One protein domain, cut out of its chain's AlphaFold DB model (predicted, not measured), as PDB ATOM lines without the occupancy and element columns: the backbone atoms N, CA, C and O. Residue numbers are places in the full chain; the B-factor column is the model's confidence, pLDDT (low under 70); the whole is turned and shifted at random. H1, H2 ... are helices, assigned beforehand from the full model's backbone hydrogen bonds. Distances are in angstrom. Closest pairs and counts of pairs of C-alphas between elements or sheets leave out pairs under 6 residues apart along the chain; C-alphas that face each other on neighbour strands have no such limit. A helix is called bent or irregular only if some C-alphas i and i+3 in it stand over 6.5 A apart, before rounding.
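What this domain is: This is residues 4 to 138 of the 677 residues of the protein "Sensor histidine kinase" of Novosphingobium sp. BW1 (UniProt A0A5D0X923). Short helices follow one another along an elongated solenoid, in which H3 and H4, H5 and H6, and H7 and H8 make stacked turns. H4, H6 and H8 form one row and H5, H7 and H9 another; H1 and H2 pack with H3 at one end, and H9 closes the other. The printed part has 135 residues with nine named helices, H1 to H9 in order, and no named strand: the class is all helix. It is compact, with a radius of gyration of the C-alphas of 15.0 A, and spans 46 by 29 by 22 A.

How they stand to each other: Start at H1, residues 4 to 12, which forms a helical hairpin with H2, residues 18 to 32: the closest C-alphas, of Leu 7 and Ile 31, are 6.8 A apart. H2 forms another with H3, residues 42 to 57, at a steep tilt of 39 degrees, closest at C-alphas Tyr 25 and Leu 51, 6.0 A. H3 touches H1 with residues 43 to 50 alone, closest at C-alphas Leu 7 and Gly 47, 7.0 A. Next look at H4, residues 60 to 69: it touches H2, closest at C-alphas Arg 26 and Leu 66, 6.1 A. H5, residues 77 to 85, is near H3 and forms a helical hairpin with H6, residues 88 to 97, closest at C-alphas Ala 84 and Ala 91, 4.2 A. H6 touches H4 the same way at a shallow tilt of 10 degrees, with C-alphas Ala 64 and Val 90 closest at 4.4 A. H7, residues 102 to 111, touches H5, closest at C-alphas Pro 77 and Ala 104, 6.6 A. H8, residues 114 to 120, touches H6, closest at C-alphas Ala 91 and Ala 116, 6.1 A. H9, residues 128 to 136, touches H7 the same way at 16 degrees, a shallow tilt, closest at C-alphas Leu 106 and Val 130, 6.0 A. H1 and H9 are apart. Each O i to N i+4 pair is within hydrogen-bond range in H1, H2, H4, H5, H8 and H9; H3 has 11 of 12, H6 5 of 6 and H7 4 of 6.

Where its parts are: Find C-alpha 4 at (-68.300, -37.129, -53.456), where H1 begins. H2 is 21.0 A long, and H3, from C-alpha 42 at (-58.664, -41.266, -53.742), is 23.0 A. H7, 15.1 A long, is only just irregular: C-alphas 107 and 110 are 6.7 A apart. H9 ends at C-alpha 136, (-67.158, -74.803, -38.851).

The domain as a whole: The two C-alphas farthest apart, of Thr 16 and Asp 132, are 47.0 A apart. The printed part has no cut and no long link. The mean pLDDT of the printed part is 86.0; look for low confidence, under 70, at residue 16 and residues 37 to 38.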
ATOM      1  N   ASP A   4     -69.636 -37.733 -53.450       83.56
ATOM      2  CA  ASP A   4     -68.300 -37.129 -53.456       83.56
ATOM      3  C   ASP A   4     -68.302 -35.671 -52.953       83.56
ATOM      4  O   ASP A   4     -67.410 -35.267 -52.205       83.56
ATOM      5  N   ASP A   5     -69.346 -34.888 -53.251       84.31
ATOM      6  CA  ASP A   5     -69.479 -33.512 -52.743       84.31
ATOM      7  C   ASP A   5     -69.638 -33.500 -51.216       84.31
ATOM      8  O   ASP A   5     -69.055 -32.671 -50.516       84.31
ATOM      9  N   ARG A   6     -70.434 -34.429 -50.669       88.44
ATOM     10  CA  ARG A   6     -70.640 -34.543 -49.215       88.44
ATOM     11  C   ARG A   6     -69.364 -34.995 -48.514       88.44
ATOM     12  O   ARG A   6     -69.018 -34.438 -47.475       88.44
ATOM     13  N   LEU A   7     -68.662 -35.975 -49.084       90.06
ATOM     14  CA  LEU A   7     -67.421 -36.499 -48.520       90.06
ATOM     15  C   LEU A   7     -66.298 -35.453 -48.551       90.06
ATOM     16  O   LEU A   7     -65.653 -35.227 -47.530       90.06
ATOM     17  N   SER A   8     -66.116 -34.757 -49.677       88.75
ATOM     18  CA  SER A   8     -65.132 -33.673 -49.800       88.75
ATOM     19  C   SER A   8     -65.421 -32.521 -48.836       88.75
ATOM     20  O   SER A   8     -64.516 -32.070 -48.135       88.75
ATOM     21  N   THR A   9     -66.689 -32.114 -48.705       90.06
ATOM     22  CA  THR A   9     -67.097 -31.083 -47.742       90.06
ATOM     23  C   THR A   9     -66.725 -31.481 -46.315       90.06
ATOM     24  O   THR A   9     -66.124 -30.686 -45.599       90.06
ATOM     25  N   VAL A  10     -67.020 -32.712 -45.885       90.25
ATOM     26  CA  VAL A  10     -66.692 -33.173 -44.522       90.25
ATOM     27  C   VAL A  10     -65.180 -33.280 -44.298       90.25
ATOM     28  O   VAL A  10     -64.716 -32.998 -43.194       90.25
ATOM     29  N   LEU A  11     -64.400 -33.633 -45.324       90.44
ATOM     30  CA  LEU A  11     -62.937 -33.712 -45.239       90.44
ATOM     31  C   LEU A  11     -62.253 -32.337 -45.170       90.44
ATOM     32  O   LEU A  11     -61.214 -32.221 -44.525       90.44
ATOM     33  N   LEU A  12     -62.843 -31.298 -45.770       85.56
ATOM     34  CA  LEU A  12     -62.326 -29.924 -45.710       85.56
ATOM     35  C   LEU A  12     -62.455 -29.285 -44.317       85.56
ATOM     36  O   LEU A  12     -61.726 -28.346 -44.002       85.56
ATOM     37  N   HIS A  13     -63.356 -29.781 -43.467       84.38
ATOM     38  CA  HIS A  13     -63.514 -29.264 -42.110       84.38
ATOM     39  C   HIS A  13     -62.410 -29.806 -41.187       84.38
ATOM     40  O   HIS A  13     -62.328 -31.006 -40.910       84.38
ATOM     41  N   SER A  14     -61.573 -28.914 -40.652       72.62
ATOM     42  CA  SER A  14     -60.558 -29.256 -39.653       72.62
ATOM     43  C   SER A  14     -61.191 -29.426 -38.267       72.62
ATOM     44  O   SER A  14     -61.691 -28.469 -37.672       72.62
ATOM     45  N   ALA A  15     -61.153 -30.641 -37.722       73.44
ATOM     46  CA  ALA A  15     -61.595 -30.910 -36.355       73.44
ATOM     47  C   ALA A  15     -60.512 -30.517 -35.331       73.44
ATOM     48  O   ALA A  15     -59.744 -31.360 -34.882       73.44
ATOM     49  N   THR A  16     -60.452 -29.234 -34.967       69.12
ATOM     50  CA  THR A  16     -59.476 -28.691 -33.994       69.12
ATOM     51  C   THR A  16     -59.901 -28.898 -32.530       69.12
ATOM     52  O   THR A  16     -59.113 -28.695 -31.615       69.12
ATOM     53  N   SER A  17     -61.154 -29.304 -32.287       79.12
ATOM     54  CA  SER A  17     -61.738 -29.525 -30.953       79.12
ATOM     55  C   SER A  17     -62.355 -30.921 -30.843       79.12
ATOM     56  O   SER A  17     -62.927 -31.425 -31.812       79.12
ATOM     57  N   GLY A  18     -62.307 -31.527 -29.650       80.94
ATOM     58  CA  GLY A  18     -62.845 -32.869 -29.393       80.94
ATOM     59  C   GLY A  18     -64.336 -33.020 -29.730       80.94
ATOM     60  O   GLY A  18     -64.768 -34.075 -30.188       80.94
ATOM     61  N   THR A  19     -65.133 -31.955 -29.596       85.56
ATOM     62  CA  THR A  19     -66.550 -31.965 -30.003       85.56
ATOM     63  C   THR A  19     -66.701 -32.031 -31.523       85.56
ATOM     64  O   THR A  19     -67.509 -32.808 -32.030       85.56
ATOM     65  N   LEU A  20     -65.887 -31.271 -32.263       86.88
ATOM     66  CA  LEU A  20     -65.885 -31.291 -33.729       86.88
ATOM     67  C   LEU A  20     -65.378 -32.630 -34.272       86.88
ATOM     68  O   LEU A  20     -65.925 -33.123 -35.255       86.88
ATOM     69  N   ALA A  21     -64.407 -33.259 -33.602       89.12
ATOM     70  CA  ALA A  21     -63.909 -34.585 -33.966       89.12
ATOM     71  C   ALA A  21     -65.013 -35.652 -33.890       89.12
ATOM     72  O   ALA A  21     -65.187 -36.422 -34.831       89.12
ATOM     73  N   ARG A  22     -65.824 -35.648 -32.821       90.81
ATOM     74  CA  ARG A  22     -66.976 -36.559 -32.677       90.81
ATOM     75  C   ARG A  22     -68.051 -36.324 -33.744       90.81
ATOM     76  O   ARG A  22     -68.610 -37.285 -34.274       90.81
ATOM     77  N   ILE A  23     -68.325 -35.061 -34.083       90.56
ATOM     78  CA  ILE A  23     -69.280 -34.704 -35.147       90.56
ATOM     79  C   ILE A  23     -68.772 -35.199 -36.506       90.56
ATOM     80  O   ILE A  23     -69.522 -35.863 -37.223       90.56
ATOM     81  N   GLN A  24     -67.503 -34.931 -36.830       92.88
ATOM     82  CA  GLN A  24     -66.873 -35.361 -38.079       92.88
ATOM     83  C   GLN A  24     -66.841 -36.894 -38.184       92.88
ATOM     84  O   GLN A  24     -67.177 -37.441 -39.231       92.88
ATOM     85  N   TYR A  25     -66.525 -37.594 -37.091       92.50
ATOM     86  CA  TYR A  25     -66.514 -39.058 -37.031       92.50
ATOM     87  C   TYR A  25     -67.890 -39.650 -37.371       92.50
ATOM     88  O   TYR A  25     -68.004 -40.505 -38.249       92.50
ATOM     89  N   ARG A  26     -68.963 -39.134 -36.753       91.56
ATOM     90  CA  ARG A  26     -70.335 -39.569 -37.058       91.56
ATOM     91  C   ARG A  26     -70.727 -39.276 -38.510       91.56
ATOM     92  O   ARG A  26     -71.287 -40.145 -39.170       91.56
ATOM     93  N   GLN A  27     -70.416 -38.079 -39.013       91.50
ATOM     94  CA  GLN A  27     -70.706 -37.696 -40.402       91.50
ATOM     95  C   GLN A  27     -70.005 -38.615 -41.410       91.50
ATOM     96  O   GLN A  27     -70.620 -39.018 -42.397       91.50
ATOM     97  N   LEU A  28     -68.746 -38.982 -41.156       92.38
ATOM     98  CA  LEU A  28     -68.009 -39.914 -42.007       92.38
ATOM     99  C   LEU A  28     -68.617 -41.320 -41.981       92.38
ATOM    100  O   LEU A  28     -68.726 -41.929 -43.042       92.38
ATOM    101  N   ILE A  29     -69.076 -41.816 -40.826       91.44
ATOM    102  CA  ILE A  29     -69.807 -43.095 -40.752       91.44
ATOM    103  C   ILE A  29     -71.073 -43.040 -41.609       91.44
ATOM    104  O   ILE A  29     -71.295 -43.935 -42.422       91.44
ATOM    105  N   ASP A  30     -71.883 -41.989 -41.460       89.62
ATOM    106  CA  ASP A  30     -73.156 -41.857 -42.174       89.62
ATOM    107  C   ASP A  30     -72.963 -41.794 -43.699       89.62
ATOM    108  O   ASP A  30     -73.745 -42.389 -44.444       89.62
ATOM    109  N   ILE A  31     -71.908 -41.111 -44.163       90.25
ATOM    110  CA  ILE A  31     -71.564 -41.004 -45.586       90.25
ATOM    111  C   ILE A  31     -70.995 -42.329 -46.107       90.25
ATOM    112  O   ILE A  31     -71.503 -42.870 -47.089       90.25
ATOM    113  N   LEU A  32     -69.979 -42.897 -45.446       89.31
ATOM    114  CA  LEU A  32     -69.304 -44.121 -45.901       89.31
ATOM    115  C   LEU A  32     -70.207 -45.362 -45.824       89.31
ATOM    116  O   LEU A  32     -70.033 -46.299 -46.604       89.31
ATOM    117  N   ALA A  33     -71.203 -45.370 -44.934       86.06
ATOM    118  CA  ALA A  33     -72.204 -46.433 -44.855       86.06
ATOM    119  C   ALA A  33     -73.126 -46.496 -46.084       86.06
ATOM    120  O   ALA A  33     -73.720 -47.547 -46.331       86.06
ATOM    121  N   GLN A  34     -73.237 -45.396 -46.838       82.56
ATOM    122  CA  GLN A  34     -74.029 -45.278 -48.070       82.56
ATOM    123  C   GLN A  34     -73.176 -45.419 -49.340       82.56
ATOM    124  O   GLN A  34     -73.721 -45.407 -50.443       82.56
ATOM    125  N   ALA A  35     -71.851 -45.539 -49.205       80.69
ATOM    126  CA  ALA A  35     -70.958 -45.705 -50.344       80.69
ATOM    127  C   ALA A  35     -71.249 -47.032 -51.077       80.69
ATOM    128  O   ALA A  35     -71.434 -48.059 -50.409       80.69
ATOM    129  N   PRO A  36     -71.243 -47.054 -52.427       74.12
ATOM    130  CA  PRO A  36     -71.346 -48.293 -53.188       74.12
ATOM    131  C   PRO A  36     -70.268 -49.287 -52.749       74.12
ATOM    132  O   PRO A  36     -69.096 -48.931 -52.602       74.12
ATOM    133  N   SER A  37     -70.666 -50.542 -52.534       65.62
ATOM    134  CA  SER A  37     -69.739 -51.609 -52.151       65.62
ATOM    135  C   SER A  37     -68.742 -51.834 -53.295       65.62
ATOM    136  O   SER A  37     -69.121 -52.366 -54.330       65.62
ATOM    137  N   GLY A  38     -67.499 -51.377 -53.123       66.06
ATOM    138  CA  GLY A  38     -66.432 -51.481 -54.129       66.06
ATOM    139  C   GLY A  38     -66.013 -50.174 -54.813       66.06
ATOM    140  O   GLY A  38     -65.182 -50.189 -55.714       66.06
ATOM    141  N   LEU A  39     -66.546 -49.020 -54.397       73.00
ATOM    142  CA  LEU A  39     -66.026 -47.738 -54.875       73.00
ATOM    143  C   LEU A  39     -64.659 -47.457 -54.225       73.00
ATOM    144  O   LEU A  39     -64.587 -47.201 -53.022       73.00
ATOM    145  N   VAL A  40     -63.589 -47.520 -55.021       76.94
ATOM    146  CA  VAL A  40     -62.223 -47.157 -54.615       76.94
ATOM    147  C   VAL A  40     -61.791 -45.931 -55.412       76.94
ATOM    148  O   VAL A  40     -61.385 -46.019 -56.566       76.94
ATOM    149  N   THR A  41     -61.919 -44.767 -54.788       82.69
ATOM    150  CA  THR A  41     -61.404 -43.481 -55.276       82.69
ATOM    151  C   THR A  41     -60.474 -42.869 -54.235       82.69
ATOM    152  O   THR A  41     -60.631 -43.131 -53.037       82.69
ATOM    153  N   ASP A  42     -59.557 -41.995 -54.657       82.94
ATOM    154  CA  ASP A  42     -58.664 -41.266 -53.742       82.94
ATOM    155  C   ASP A  42     -59.444 -40.548 -52.628       82.94
ATOM    156  O   ASP A  42     -59.027 -40.521 -51.470       82.94
ATOM    157  N   LEU A  43     -60.634 -40.032 -52.959       85.06
ATOM    158  CA  LEU A  43     -61.521 -39.370 -52.008       85.06
ATOM    159  C   LEU A  43     -62.097 -40.344 -50.967       85.06
ATOM    160  O   LEU A  43     -62.127 -40.026 -49.778       85.06
ATOM    161  N   THR A  44     -62.524 -41.541 -51.380       86.44
ATOM    162  CA  THR A  44     -62.985 -42.577 -50.439       86.44
ATOM    163  C   THR A  44     -61.856 -43.104 -49.556       86.44
ATOM    164  O   THR A  44     -62.077 -43.292 -48.360       86.44
ATOM    165  N   GLU A  45     -60.637 -43.273 -50.087       87.94
ATOM    166  CA  GLU A  45     -59.465 -43.654 -49.286       87.94
ATOM    167  C   GLU A  45     -59.122 -42.581 -48.251       87.94
ATOM    168  O   GLU A  45     -58.905 -42.910 -47.084       87.94
ATOM    169  N   ALA A  46     -59.158 -41.302 -48.640       86.75
ATOM    170  CA  ALA A  46     -58.995 -40.186 -47.712       86.75
ATOM    171  C   ALA A  46     -60.088 -40.183 -46.628       86.75
ATOM    172  O   ALA A  46     -59.796 -39.947 -45.456       86.75
ATOM    173  N   GLY A  47     -61.330 -40.517 -46.994       90.75
ATOM    174  CA  GLY A  47     -62.447 -40.711 -46.066       90.75
ATOM    175  C   GLY A  47     -62.185 -41.795 -45.018       90.75
ATOM    176  O   GLY A  47     -62.323 -41.540 -43.820       90.75
ATOM    177  N   TYR A  48     -61.771 -42.991 -45.449       90.56
ATOM    178  CA  TYR A  48     -61.450 -44.100 -44.545       90.56
ATOM    179  C   TYR A  48     -60.230 -43.803 -43.663       90.56
ATOM    180  O   TYR A  48     -60.279 -44.066 -42.463       90.56
ATOM    181  N   ALA A  49     -59.170 -43.205 -44.218       89.62
ATOM    182  CA  ALA A  49     -57.994 -42.792 -43.451       89.62
ATOM    183  C   ALA A  49     -58.347 -41.727 -42.400       89.62
ATOM    184  O   ALA A  49     -57.878 -41.778 -41.262       89.62
ATOM    185  N   ARG A  50     -59.231 -40.781 -42.748       92.44
ATOM    186  CA  ARG A  50     -59.706 -39.772 -41.801       92.44
ATOM    187  C   ARG A  50     -60.544 -40.393 -40.688       92.44
ATOM    188  O   ARG A  50     -60.337 -40.035 -39.530       92.44
ATOM    189  N   LEU A  51     -61.447 -41.318 -41.014       91.88
ATOM    190  CA  LEU A  51     -62.261 -42.029 -40.024       91.88
ATOM    191  C   LEU A  51     -61.382 -42.780 -39.008       91.88
ATOM    192  O   LEU A  51     -61.638 -42.689 -37.810       91.88
ATOM    193  N   ASP A  52     -60.318 -43.436 -39.478       90.06
ATOM    194  CA  ASP A  52     -59.331 -44.126 -38.637       90.06
ATOM    195  C   ASP A  52     -58.582 -43.150 -37.711       90.06
ATOM    196  O   ASP A  52     -58.549 -43.335 -36.495       90.06
ATOM    197  N   SER A  53     -58.088 -42.032 -38.261       90.44
ATOM    198  CA  SER A  53     -57.395 -40.999 -37.473       90.44
ATOM    199  C   SER A  53     -58.277 -40.374 -36.384       90.44
ATOM    200  O   SER A  53     -57.806 -40.084 -35.287       90.44
ATOM    201  N   LEU A  54     -59.570 -40.176 -36.666       90.69
ATOM    202  CA  LEU A  54     -60.532 -39.663 -35.692       90.69
ATOM    203  C   LEU A  54     -60.860 -40.718 -34.631       90.69
ATOM    204  O   LEU A  54     -60.992 -40.365 -33.462       90.69
ATOM    205  N   GLY A  55     -60.951 -41.993 -35.023       88.25
ATOM    206  CA  GLY A  55     -61.113 -43.114 -34.099       88.25
ATOM    207  C   GLY A  55     -59.984 -43.170 -33.070       88.25
ATOM    208  O   GLY A  55     -60.255 -43.249 -31.879       88.25
ATOM    209  N   ALA A  56     -58.731 -42.986 -33.488       89.00
ATOM    210  CA  ALA A  56     -57.588 -42.970 -32.568       89.00
ATOM    211  C   ALA A  56     -57.654 -41.859 -31.492       89.00
ATOM    212  O   ALA A  56     -57.046 -41.990 -30.432       89.00
ATOM    213  N   MET A  57     -58.397 -40.771 -31.734       88.56
ATOM    214  CA  MET A  57     -58.546 -39.649 -30.793       88.56
ATOM    215  C   MET A  57     -59.787 -39.750 -29.889       88.56
ATOM    216  O   MET A  57     -59.896 -39.010 -28.909       88.56
ATOM    217  N   ILE A  58     -60.754 -40.614 -30.215       89.50
ATOM    218  CA  ILE A  58     -62.036 -40.730 -29.506       89.50
ATOM    219  C   ILE A  58     -62.030 -42.033 -28.698       89.50
ATOM    220  O   ILE A  58     -61.701 -43.087 -29.222       89.50
ATOM    221  N   ARG A  59     -62.438 -41.997 -27.424       89.62
ATOM    222  CA  ARG A  59     -62.523 -43.210 -26.586       89.62
ATOM    223  C   ARG A  59     -63.483 -44.243 -27.192       89.62
ATOM    224  O   ARG A  59     -64.547 -43.866 -27.678       89.62
ATOM    225  N   ASP A  60     -63.175 -45.532 -27.068       88.19
ATOM    226  CA  ASP A  60     -64.000 -46.634 -27.599       88.19
ATOM    227  C   ASP A  60     -65.469 -46.581 -27.149       88.19
ATOM    228  O   ASP A  60     -66.375 -46.853 -27.940       88.19
ATOM    229  N   THR A  61     -65.718 -46.179 -25.899       90.25
ATOM    230  CA  THR A  61     -67.070 -45.986 -25.350       90.25
ATOM    231  C   THR A  61     -67.847 -44.918 -26.119       90.25
ATOM    232  O   THR A  61     -69.015 -45.119 -26.455       90.25
ATOM    233  N   ASP A  62     -67.182 -43.803 -26.430       90.38
ATOM    234  CA  ASP A  62     -67.755 -42.667 -27.151       90.38
ATOM    235  C   ASP A  62     -67.957 -43.029 -28.630       90.38
ATOM    236  O   ASP A  62     -68.994 -42.710 -29.203       90.38
ATOM    237  N   GLN A  63     -67.007 -43.743 -29.246       92.50
ATOM    238  CA  GLN A  63     -67.142 -44.240 -30.621       92.50
ATOM    239  C   GLN A  63     -68.337 -45.189 -30.760       92.50
ATOM    240  O   GLN A  63     -69.165 -45.023 -31.658       92.50
ATOM    241  N   ALA A  64     -68.462 -46.162 -29.851       92.06
ATOM    242  CA  ALA A  64     -69.572 -47.108 -29.842       92.06
ATOM    243  C   ALA A  64     -70.923 -46.392 -29.677       92.06
ATOM    244  O   ALA A  64     -71.908 -46.764 -30.318       92.06
ATOM    245  N   GLU A  65     -70.966 -45.340 -28.858       91.88
ATOM    246  CA  GLU A  65     -72.163 -44.525 -28.670       91.88
ATOM    247  C   GLU A  65     -72.518 -43.711 -29.920       91.88
ATOM    248  O   GLU A  65     -73.668 -43.729 -30.359       91.88
ATOM    249  N   LEU A  66     -71.534 -43.094 -30.578       91.00
ATOM    250  CA  LEU A  66     -71.741 -42.394 -31.851       91.00
ATOM    251  C   LEU A  66     -72.252 -43.341 -32.951       91.00
ATOM    252  O   LEU A  66     -73.142 -42.971 -33.721       91.00
ATOM    253  N   ILE A  67     -71.751 -44.580 -32.998       91.44
ATOM    254  CA  ILE A  67     -72.238 -45.612 -33.927       91.44
ATOM    255  C   ILE A  67     -73.680 -45.995 -33.602       91.44
ATOM    256  O   ILE A  67     -74.499 -46.105 -34.519       91.44
ATOM    257  N   ARG A  68     -74.038 -46.161 -32.320       88.94
ATOM    258  CA  ARG A  68     -75.428 -46.420 -31.908       88.94
ATOM    259  C   ARG A  68     -76.360 -45.283 -32.326       88.94
ATOM    260  O   ARG A  68     -77.408 -45.570 -32.910       88.94
ATOM    261  N   GLN A  69     -75.934 -44.034 -32.145       87.19
ATOM    262  CA  GLN A  69     -76.694 -42.817 -32.467       87.19
ATOM    263  C   GLN A  69     -76.821 -42.504 -33.965       87.19
ATOM    264  O   GLN A  69     -77.728 -41.768 -34.348       87.19
ATOM    265  N   SER A  70     -75.943 -43.037 -34.822       84.00
ATOM    266  CA  SER A  70     -76.065 -42.879 -36.283       84.00
ATOM    267  C   SER A  70     -77.456 -43.324 -36.771       84.00
ATOM    268  O   SER A  70     -78.010 -44.317 -36.306       84.00
ATOM    269  N   LEU A  71     -78.062 -42.627 -37.727       75.06
ATOM    270  CA  LEU A  71     -79.381 -43.025 -38.247       75.06
ATOM    271  C   LEU A  71     -79.277 -44.019 -39.415       75.06
ATOM    272  O   LEU A  71     -80.276 -44.621 -39.817       75.06
ATOM    273  N   VAL A  72     -78.069 -44.239 -39.934       81.62
ATOM    274  CA  VAL A  72     -77.813 -45.036 -41.135       81.62
ATOM    275  C   VAL A  72     -77.523 -46.495 -40.762       81.62
ATOM    276  O   VAL A  72     -76.861 -46.798 -39.768       81.62
ATOM    277  N   ARG A  73     -78.057 -47.438 -41.549       83.50
ATOM    278  CA  ARG A  73     -77.713 -48.865 -41.433       83.50
ATOM    279  C   ARG A  73     -76.384 -49.119 -42.134       83.50
ATOM    280  O   ARG A  73     -76.180 -48.658 -43.253       83.50
ATOM    281  N   LEU A  74     -75.506 -49.895 -41.506       84.94
ATOM    282  CA  LEU A  74     -74.218 -50.242 -42.100       84.94
ATOM    283  C   LEU A  74     -74.449 -51.331 -43.157       84.94
ATOM    284  O   LEU A  74     -74.775 -52.464 -42.814       84.94
ATOM    285  N   THR A  75     -74.337 -50.984 -44.437       83.62
ATOM    286  CA  THR A  75     -74.514 -51.934 -45.559       83.62
ATOM    287  C   THR A  75     -73.213 -52.239 -46.295       83.62
ATOM    288  O   THR A  75     -73.145 -53.180 -47.079       83.62
ATOM    289  N   ASN A  76     -72.159 -51.475 -46.008       87.25
ATOM    290  CA  ASN A  76     -70.861 -51.621 -46.640       87.25
ATOM    291  C   ASN A  76     -69.957 -52.570 -45.817       87.25
ATOM    292  O   ASN A  76     -69.610 -52.232 -44.677       87.25
ATOM    293  N   PRO A  77     -69.538 -53.730 -46.366       86.12
ATOM    294  CA  PRO A  77     -68.716 -54.705 -45.643       86.12
ATOM    295  C   PRO A  77     -67.315 -54.171 -45.316       86.12
ATOM    296  O   PRO A  77     -66.751 -54.531 -44.287       86.12
ATOM    297  N   ARG A  78     -66.776 -53.257 -46.136       86.50
ATOM    298  CA  ARG A  78     -65.476 -52.615 -45.905       86.50
ATOM    299  C   ARG A  78     -65.503 -51.697 -44.684       86.50
ATOM    300  O   ARG A  78     -64.560 -51.686 -43.898       86.50
ATOM    301  N   LEU A  79     -66.594 -50.950 -44.507       88.69
ATOM    302  CA  LEU A  79     -66.784 -50.122 -43.315       88.69
ATOM    303  C   LEU A  79     -66.962 -50.992 -42.063       88.69
ATOM    304  O   LEU A  79     -66.395 -50.667 -41.023       88.69
ATOM    305  N   LEU A  80     -67.695 -52.110 -42.164       89.38
ATOM    306  CA  LEU A  80     -67.807 -53.048 -41.044       89.38
ATOM    307  C   LEU A  80     -66.444 -53.640 -40.671       89.38
ATOM    308  O   LEU A  80     -66.142 -53.693 -39.488       89.38
ATOM    309  N   ALA A  81     -65.628 -54.052 -41.644       88.06
ATOM    310  CA  ALA A  81     -64.279 -54.554 -41.388       88.06
ATOM    311  C   ALA A  81     -63.442 -53.552 -40.579       88.06
ATOM    312  O   ALA A  81     -62.905 -53.918 -39.538       88.06
ATOM    313  N   LEU A  82     -63.416 -52.278 -40.987       87.81
ATOM    314  CA  LEU A  82     -62.685 -51.235 -40.259       87.81
ATOM    315  C   LEU A  82     -63.188 -51.070 -38.812       87.81
ATOM    316  O   LEU A  82     -62.392 -51.010 -37.881       87.81
ATOM    317  N   LEU A  83     -64.510 -51.026 -38.608       89.56
ATOM    318  CA  LEU A  83     -65.104 -50.862 -37.274       89.56
ATOM    319  C   LEU A  83     -64.978 -52.123 -36.399       89.56
ATOM    320  O   LEU A  83     -64.961 -52.017 -35.175       89.56
ATOM    321  N   ALA A  84     -64.909 -53.308 -37.006       88.69
ATOM    322  CA  ALA A  84     -64.747 -54.582 -36.306       88.69
ATOM    323  C   ALA A  84     -63.301 -54.836 -35.851       88.69
ATOM    324  O   ALA A  84     -63.087 -55.602 -34.912       88.69
ATOM    325  N   GLU A  85     -62.326 -54.202 -36.506       86.56
ATOM    326  CA  GLU A  85     -60.910 -54.223 -36.117       86.56
ATOM    327  C   GLU A  85     -60.602 -53.315 -34.923       86.56
ATOM    328  O   GLU A  85     -59.613 -53.528 -34.228       86.56
ATOM    329  N   ALA A  86     -61.459 -52.324 -34.669       84.88
ATOM    330  CA  ALA A  86     -61.393 -51.502 -33.469       84.88
ATOM    331  C   ALA A  86     -61.747 -52.317 -32.201       84.88
ATOM    332  O   ALA A  86     -61.896 -53.544 -32.222       84.88
ATOM    333  N   GLY A  87     -61.904 -51.630 -31.067       84.50
ATOM    334  CA  GLY A  87     -62.219 -52.265 -29.789       84.50
ATOM    335  C   GLY A  87     -63.547 -53.048 -29.767       84.50
ATOM    336  O   GLY A  87     -64.457 -52.802 -30.569       84.50
ATOM    337  N   PRO A  88     -63.726 -53.968 -28.799       86.06
ATOM    338  CA  PRO A  88     -64.883 -54.869 -28.736       86.06
ATOM    339  C   PRO A  88     -66.226 -54.137 -28.610       86.06
ATOM    340  O   PRO A  88     -67.243 -54.612 -29.117       86.06
ATOM    341  N   GLN A  89     -66.249 -52.961 -27.974       88.94
ATOM    342  CA  GLN A  89     -67.460 -52.144 -27.846       88.94
ATOM    343  C   GLN A  89     -67.880 -51.513 -29.181       88.94
ATOM    344  O   GLN A  89     -69.070 -51.485 -29.503       88.94
ATOM    345  N   VAL A  90     -66.906 -51.049 -29.971       91.19
ATOM    346  CA  VAL A  90     -67.105 -50.473 -31.309       91.19
ATOM    347  C   VAL A  90     -67.562 -51.563 -32.276       91.19
ATOM    348  O   VAL A  90     -68.584 -51.403 -32.948       91.19
ATOM    349  N   ALA A  91     -66.883 -52.715 -32.257       90.50
ATOM    350  CA  ALA A  91     -67.249 -53.889 -33.038       90.50
ATOM    351  C   ALA A  91     -68.678 -54.357 -32.719       90.50
ATOM    352  O   ALA A  91     -69.472 -54.576 -33.630       90.50
ATOM    353  N   SER A  92     -69.046 -54.439 -31.436       89.69
ATOM    354  CA  SER A  92     -70.401 -54.808 -31.008       89.69
ATOM    355  C   SER A  92     -71.462 -53.824 -31.513       89.69
ATOM    356  O   SER A  92     -72.461 -54.238 -32.109       89.69
ATOM    357  N   ALA A  93     -71.224 -52.515 -31.369       89.56
ATOM    358  CA  ALA A  93     -72.137 -51.481 -31.860       89.56
ATOM    359  C   ALA A  93     -72.304 -51.516 -33.391       89.56
ATOM    360  O   ALA A  93     -73.419 -51.364 -33.897       89.56
ATOM    361  N   ALA A  94     -71.220 -51.751 -34.135       90.75
ATOM    362  CA  ALA A  94     -71.245 -51.858 -35.592       90.75
ATOM    363  C   ALA A  94     -71.933 -53.150 -36.072       90.75
ATOM    364  O   ALA A  94     -72.762 -53.119 -36.989       90.75
ATOM    365  N   LEU A  95     -71.647 -54.285 -35.426       89.56
ATOM    366  CA  LEU A  95     -72.263 -55.579 -35.731       89.56
ATOM    367  C   LEU A  95     -73.773 -55.564 -35.459       89.56
ATOM    368  O   LEU A  95     -74.543 -56.078 -36.267       89.56
ATOM    369  N   ALA A  96     -74.225 -54.895 -34.398       87.00
ATOM    370  CA  ALA A  96     -75.652 -54.753 -34.102       87.00
ATOM    371  C   ALA A  96     -76.432 -53.973 -35.183       87.00
ATOM    372  O   ALA A  96     -77.636 -54.169 -35.349       87.00
ATOM    373  N   LYS A  97     -75.765 -53.087 -35.937       85.94
ATOM    374  CA  LYS A  97     -76.403 -52.201 -36.929       85.94
ATOM    375  C   LYS A  97     -76.180 -52.607 -38.378       85.94
ATOM    376  O   LYS A  97     -76.733 -51.967 -39.280       85.94
ATOM    377  N   THR A  98     -75.379 -53.638 -38.616       88.81
ATOM    378  CA  THR A  98     -75.044 -54.075 -39.969       88.81
ATOM    379  C   THR A  98     -76.181 -54.842 -40.612       88.81
ATOM    380  O   THR A  98     -76.802 -55.700 -39.990       88.81
ATOM    381  N   ARG A  99     -76.426 -54.572 -41.891       86.31
ATOM    382  CA  ARG A  99     -77.245 -55.403 -42.771       86.31
ATOM    383  C   ARG A  99     -76.457 -55.675 -44.041       86.31
ATOM    384  O   ARG A  99     -76.400 -54.829 -44.927       86.31
ATOM    385  N   LEU A 100     -75.847 -56.853 -44.099       86.56
ATOM    386  CA  LEU A 100     -75.111 -57.343 -45.259       86.56
ATOM    387  C   LEU A 100     -75.881 -58.487 -45.924       86.56
ATOM    388  O   LEU A 100     -76.686 -59.161 -45.279       86.56
ATOM    389  N   SER A 101     -75.629 -58.699 -47.216       86.62
ATOM    390  CA  SER A 101     -76.120 -59.878 -47.932       86.62
ATOM    391  C   SER A 101     -75.409 -61.145 -47.446       86.62
ATOM    392  O   SER A 101     -74.313 -61.082 -46.889       86.62
ATOM    393  N   GLU A 102     -76.006 -62.314 -47.685       86.62
ATOM    394  CA  GLU A 102     -75.397 -63.605 -47.334       86.62
ATOM    395  C   GLU A 102     -74.002 -63.776 -47.959       86.62
ATOM    396  O   GLU A 102     -73.064 -64.172 -47.273       86.62
ATOM    397  N   ALA A 103     -73.832 -63.392 -49.230       84.06
ATOM    398  CA  ALA A 103     -72.540 -63.444 -49.913       84.06
ATOM    399  C   ALA A 103     -71.488 -62.535 -49.253       84.06
ATOM    400  O   ALA A 103     -70.342 -62.944 -49.084       84.06
ATOM    401  N   ALA A 104     -71.883 -61.328 -48.834       84.88
ATOM    402  CA  ALA A 104     -70.986 -60.402 -48.146       84.88
ATOM    403  C   ALA A 104     -70.601 -60.902 -46.742       84.88
ATOM    404  O   ALA A 104     -69.460 -60.723 -46.327       84.88
ATOM    405  N   TRP A 105     -71.514 -61.570 -46.027       89.81
ATOM    406  CA  TRP A 105     -71.195 -62.217 -44.751       89.81
ATOM    407  C   TRP A 105     -70.216 -63.378 -44.911       89.81
ATOM    408  O   TRP A 105     -69.240 -63.454 -44.166       89.81
ATOM    409  N   LEU A 106     -70.456 -64.264 -45.881       86.81
ATOM    410  CA  LEU A 106     -69.596 -65.421 -46.135       86.81
ATOM    411  C   LEU A 106     -68.167 -65.019 -46.521       86.81
ATOM    412  O   LEU A 106     -67.230 -65.729 -46.165       86.81
ATOM    413  N   ASP A 107     -67.999 -63.889 -47.212       85.56
ATOM    414  CA  ASP A 107     -66.678 -63.364 -47.572       85.56
ATOM    415  C   ASP A 107     -65.985 -62.640 -46.402       85.56
ATOM    416  O   ASP A 107     -64.772 -62.755 -46.241       85.56
ATOM    417  N   LEU A 108     -66.743 -61.926 -45.559       87.31
ATOM    418  CA  LEU A 108     -66.207 -61.133 -44.445       87.31
ATOM    419  C   LEU A 108     -65.818 -61.980 -43.224       87.31
ATOM    420  O   LEU A 108     -64.780 -61.739 -42.613       87.31
ATOM    421  N   ILE A 109     -66.639 -62.964 -42.846       88.94
ATOM    422  CA  ILE A 109     -66.480 -63.721 -41.589       88.94
ATOM    423  C   ILE A 109     -65.104 -64.380 -41.419       88.94
ATOM    424  O   ILE A 109     -64.559 -64.269 -40.321       88.94
ATOM    425  N   PRO A 110     -64.504 -65.021 -42.442       86.31
ATOM    426  CA  PRO A 110     -63.180 -65.625 -42.306       86.31
ATOM    427  C   PRO A 110     -62.079 -64.617 -41.961       86.31
ATOM    428  O   PRO A 110     -61.121 -64.974 -41.282       86.31
ATOM    429  N   ALA A 111     -62.223 -63.368 -42.411       83.88
ATOM    430  CA  ALA A 111     -61.256 -62.306 -42.163       83.88
ATOM    431  C   ALA A 111     -61.479 -61.602 -40.811       83.88
ATOM    432  O   ALA A 111     -60.568 -60.948 -40.306       83.88
ATOM    433  N   LEU A 112     -62.673 -61.723 -40.212       86.69
ATOM    434  CA  LEU A 112     -63.005 -61.021 -38.972       86.69
ATOM    435  C   LEU A 112     -62.126 -61.471 -37.785       86.69
ATOM    436  O   LEU A 112     -61.826 -62.663 -37.629       86.69
ATOM    437  N   PRO A 113     -61.788 -60.557 -36.860       84.19
ATOM    438  CA  PRO A 113     -61.122 -60.896 -35.610       84.19
ATOM    439  C   PRO A 113     -61.956 -61.854 -34.752       84.19
ATOM    440  O   PRO A 113     -63.184 -61.918 -34.870       84.19
ATOM    441  N   VAL A 114     -61.298 -62.595 -33.857       84.31
ATOM    442  CA  VAL A 114     -61.962 -63.596 -33.000       84.31
ATOM    443  C   VAL A 114     -63.043 -62.958 -32.120       84.31
ATOM    444  O   VAL A 114     -64.134 -63.512 -32.004       84.31
ATOM    445  N   HIS A 115     -62.799 -61.765 -31.562       82.00
ATOM    446  CA  HIS A 115     -63.785 -61.054 -30.737       82.00
ATOM    447  C   HIS A 115     -65.025 -60.644 -31.537       82.00
ATOM    448  O   HIS A 115     -66.146 -60.840 -31.073       82.00
ATOM    449  N   ALA A 116     -64.842 -60.145 -32.761       86.44
ATOM    450  CA  ALA A 116     -65.939 -59.778 -33.654       86.44
ATOM    451  C   ALA A 116     -66.776 -61.003 -34.058       86.44
ATOM    452  O   ALA A 116     -68.005 -60.947 -34.073       86.44
ATOM    453  N   ARG A 117     -66.114 -62.138 -34.317       87.31
ATOM    454  CA  ARG A 117     -66.771 -63.422 -34.586       87.31
ATOM    455  C   ARG A 117     -67.563 -63.936 -33.382       87.31
ATOM    456  O   ARG A 117     -68.703 -64.354 -33.549       87.31
ATOM    457  N   GLY A 118     -67.012 -63.838 -32.172       83.06
ATOM    458  CA  GLY A 118     -67.702 -64.224 -30.936       83.06
ATOM    459  C   GLY A 118     -69.005 -63.453 -30.695       83.06
ATOM    460  O   GLY A 118     -69.972 -64.027 -30.206       83.06
ATOM    461  N   ILE A 119     -69.077 -62.183 -31.110       86.06
ATOM    462  CA  ILE A 119     -70.299 -61.364 -31.017       86.06
ATOM    463  C   ILE A 119     -71.401 -61.883 -31.959       86.06
ATOM    464  O   ILE A 119     -72.581 -61.845 -31.604       86.06
ATOM    465  N   LEU A 120     -71.036 -62.420 -33.132       85.62
ATOM    466  CA  LEU A 120     -71.992 -62.983 -34.094       85.62
ATOM    467  C   LEU A 120     -72.721 -64.227 -33.559       85.62
ATOM    468  O   LEU A 120     -73.836 -64.485 -33.997       85.62
ATOM    469  N   ARG A 121     -72.167 -64.937 -32.562       80.56
ATOM    470  CA  ARG A 121     -72.833 -66.077 -31.894       80.56
ATOM    471  C   ARG A 121     -74.197 -65.705 -31.315       80.56
ATOM    472  O   ARG A 121     -75.122 -66.508 -31.334       80.56
ATOM    473  N   HIS A 122     -74.327 -64.502 -30.762       80.19
ATOM    474  CA  HIS A 122     -75.553 -64.068 -30.085       80.19
ATOM    475  C   HIS A 122     -76.572 -63.437 -31.042       80.19
ATOM    476  O   HIS A 122     -77.650 -63.002 -30.622       80.19
ATOM    477  N   ARG A 123     -76.241 -63.379 -32.334       84.44
ATOM    478  CA  ARG A 123     -77.029 -62.718 -33.362       84.44
ATOM    479  C   ARG A 123     -77.988 -63.711 -34.024       84.44
ATOM    480  O   ARG A 123     -77.570 -64.718 -34.574       84.44
ATOM    481  N   ARG A 124     -79.291 -63.415 -33.979       76.19
ATOM    482  CA  ARG A 124     -80.357 -64.338 -34.423       76.19
ATOM    483  C   ARG A 124     -80.820 -64.126 -35.870       76.19
ATOM    484  O   ARG A 124     -81.601 -64.919 -36.373       76.19
ATOM    485  N   ASP A 125     -80.371 -63.059 -36.531       82.12
ATOM    486  CA  ASP A 125     -80.791 -62.642 -37.878       82.12
ATOM    487  C   ASP A 125     -79.790 -63.023 -38.990       82.12
ATOM    488  O   ASP A 125     -79.748 -62.372 -40.034       82.12
ATOM    489  N   LEU A 126     -78.972 -64.063 -38.782       85.38
ATOM    490  CA  LEU A 126     -77.976 -64.528 -39.756       85.38
ATOM    491  C   LEU A 126     -78.522 -65.638 -40.682       85.38
ATOM    492  O   LEU A 126     -79.246 -66.517 -40.210       85.38
ATOM    493  N   PRO A 127     -78.168 -65.636 -41.986       87.69
ATOM    494  CA  PRO A 127     -78.544 -66.701 -42.921       87.69
ATOM    495  C   PRO A 127     -78.006 -68.090 -42.518       87.69
ATOM    496  O   PRO A 127     -76.927 -68.172 -41.927       87.69
ATOM    497  N   PRO A 128     -78.673 -69.198 -42.901       83.88
ATOM    498  CA  PRO A 128     -78.264 -70.554 -42.516       83.88
ATOM    499  C   PRO A 128     -76.814 -70.901 -42.883       83.88
ATOM    500  O   PRO A 128     -76.062 -71.352 -42.028       83.88
ATOM    501  N   ARG A 129     -76.365 -70.578 -44.108       84.12
ATOM    502  CA  ARG A 129     -74.987 -70.880 -44.548       84.12
ATOM    503  C   ARG A 129     -73.930 -70.101 -43.767       84.12
ATOM    504  O   ARG A 129     -72.778 -70.521 -43.689       84.12
ATOM    505  N   VAL A 130     -74.307 -68.940 -43.234       85.75
ATOM    506  CA  VAL A 130     -73.443 -68.122 -42.383       85.75
ATOM    507  C   VAL A 130     -73.300 -68.764 -41.003       85.75
ATOM    508  O   VAL A 130     -72.184 -68.827 -40.494       85.75
ATOM    509  N   ASN A 131     -74.385 -69.302 -40.439       85.25
ATOM    510  CA  ASN A 131     -74.331 -70.064 -39.189       85.25
ATOM    511  C   ASN A 131     -73.489 -71.339 -39.349       85.25
ATOM    512  O   ASN A 131     -72.594 -71.560 -38.538       85.25
ATOM    513  N   ASP A 132     -73.656 -72.085 -40.447       84.31
ATOM    514  CA  ASP A 132     -72.819 -73.257 -40.753       84.31
ATOM    515  C   ASP A 132     -71.323 -72.890 -40.828       84.31
ATOM    516  O   ASP A 132     -70.452 -73.632 -40.372       84.31
ATOM    517  N   MET A 133     -70.995 -71.727 -41.408       84.94
ATOM    518  CA  MET A 133     -69.618 -71.225 -41.458       84.94
ATOM    519  C   MET A 133     -69.088 -70.891 -40.058       84.94
ATOM    520  O   MET A 133     -67.950 -71.235 -39.744       84.94
ATOM    521  N   LEU A 134     -69.890 -70.239 -39.213       84.50
ATOM    522  CA  LEU A 134     -69.505 -69.924 -37.835       84.50
ATOM    523  C   LEU A 134     -69.281 -71.198 -37.010       84.50
ATOM    524  O   LEU A 134     -68.272 -71.288 -36.312       84.50
ATOM    525  N   GLU A 135     -70.135 -72.211 -37.161       83.56
ATOM    526  CA  GLU A 135     -69.968 -73.520 -36.520       83.56
ATOM    527  C   GLU A 135     -68.694 -74.236 -36.980       83.56
ATOM    528  O   GLU A 135     -67.920 -74.712 -36.148       83.56
ATOM    529  N   ARG A 136     -68.408 -74.246 -38.292       82.50
ATOM    530  CA  ARG A 136     -67.158 -74.803 -38.851       82.50
ATOM    531  C   ARG A 136     -65.909 -74.086 -38.344       82.50
ATOM    532  O   ARG A 136     -64.857 -74.706 -38.222       82.50
ATOM    533  N   LEU A 137     -66.025 -72.792 -38.054       80.69
ATOM    534  CA  LEU A 137     -64.973 -71.979 -37.446       80.69
ATOM    535  C   LEU A 137     -64.927 -72.106 -35.909       80.69
ATOM    536  O   LEU A 137     -64.152 -71.400 -35.266       80.69
ATOM    537  N   GLY A 138     -65.734 -72.992 -35.313       74.56
ATOM    538  CA  GLY A 138     -65.752 -73.268 -33.873       74.56
ATOM    539  C   GLY A 138     -66.519 -72.244 -33.031       74.56
ATOM    540  O   GLY A 138     -66.453 -72.292 -31.804       74.56
TER     541      GLY A 138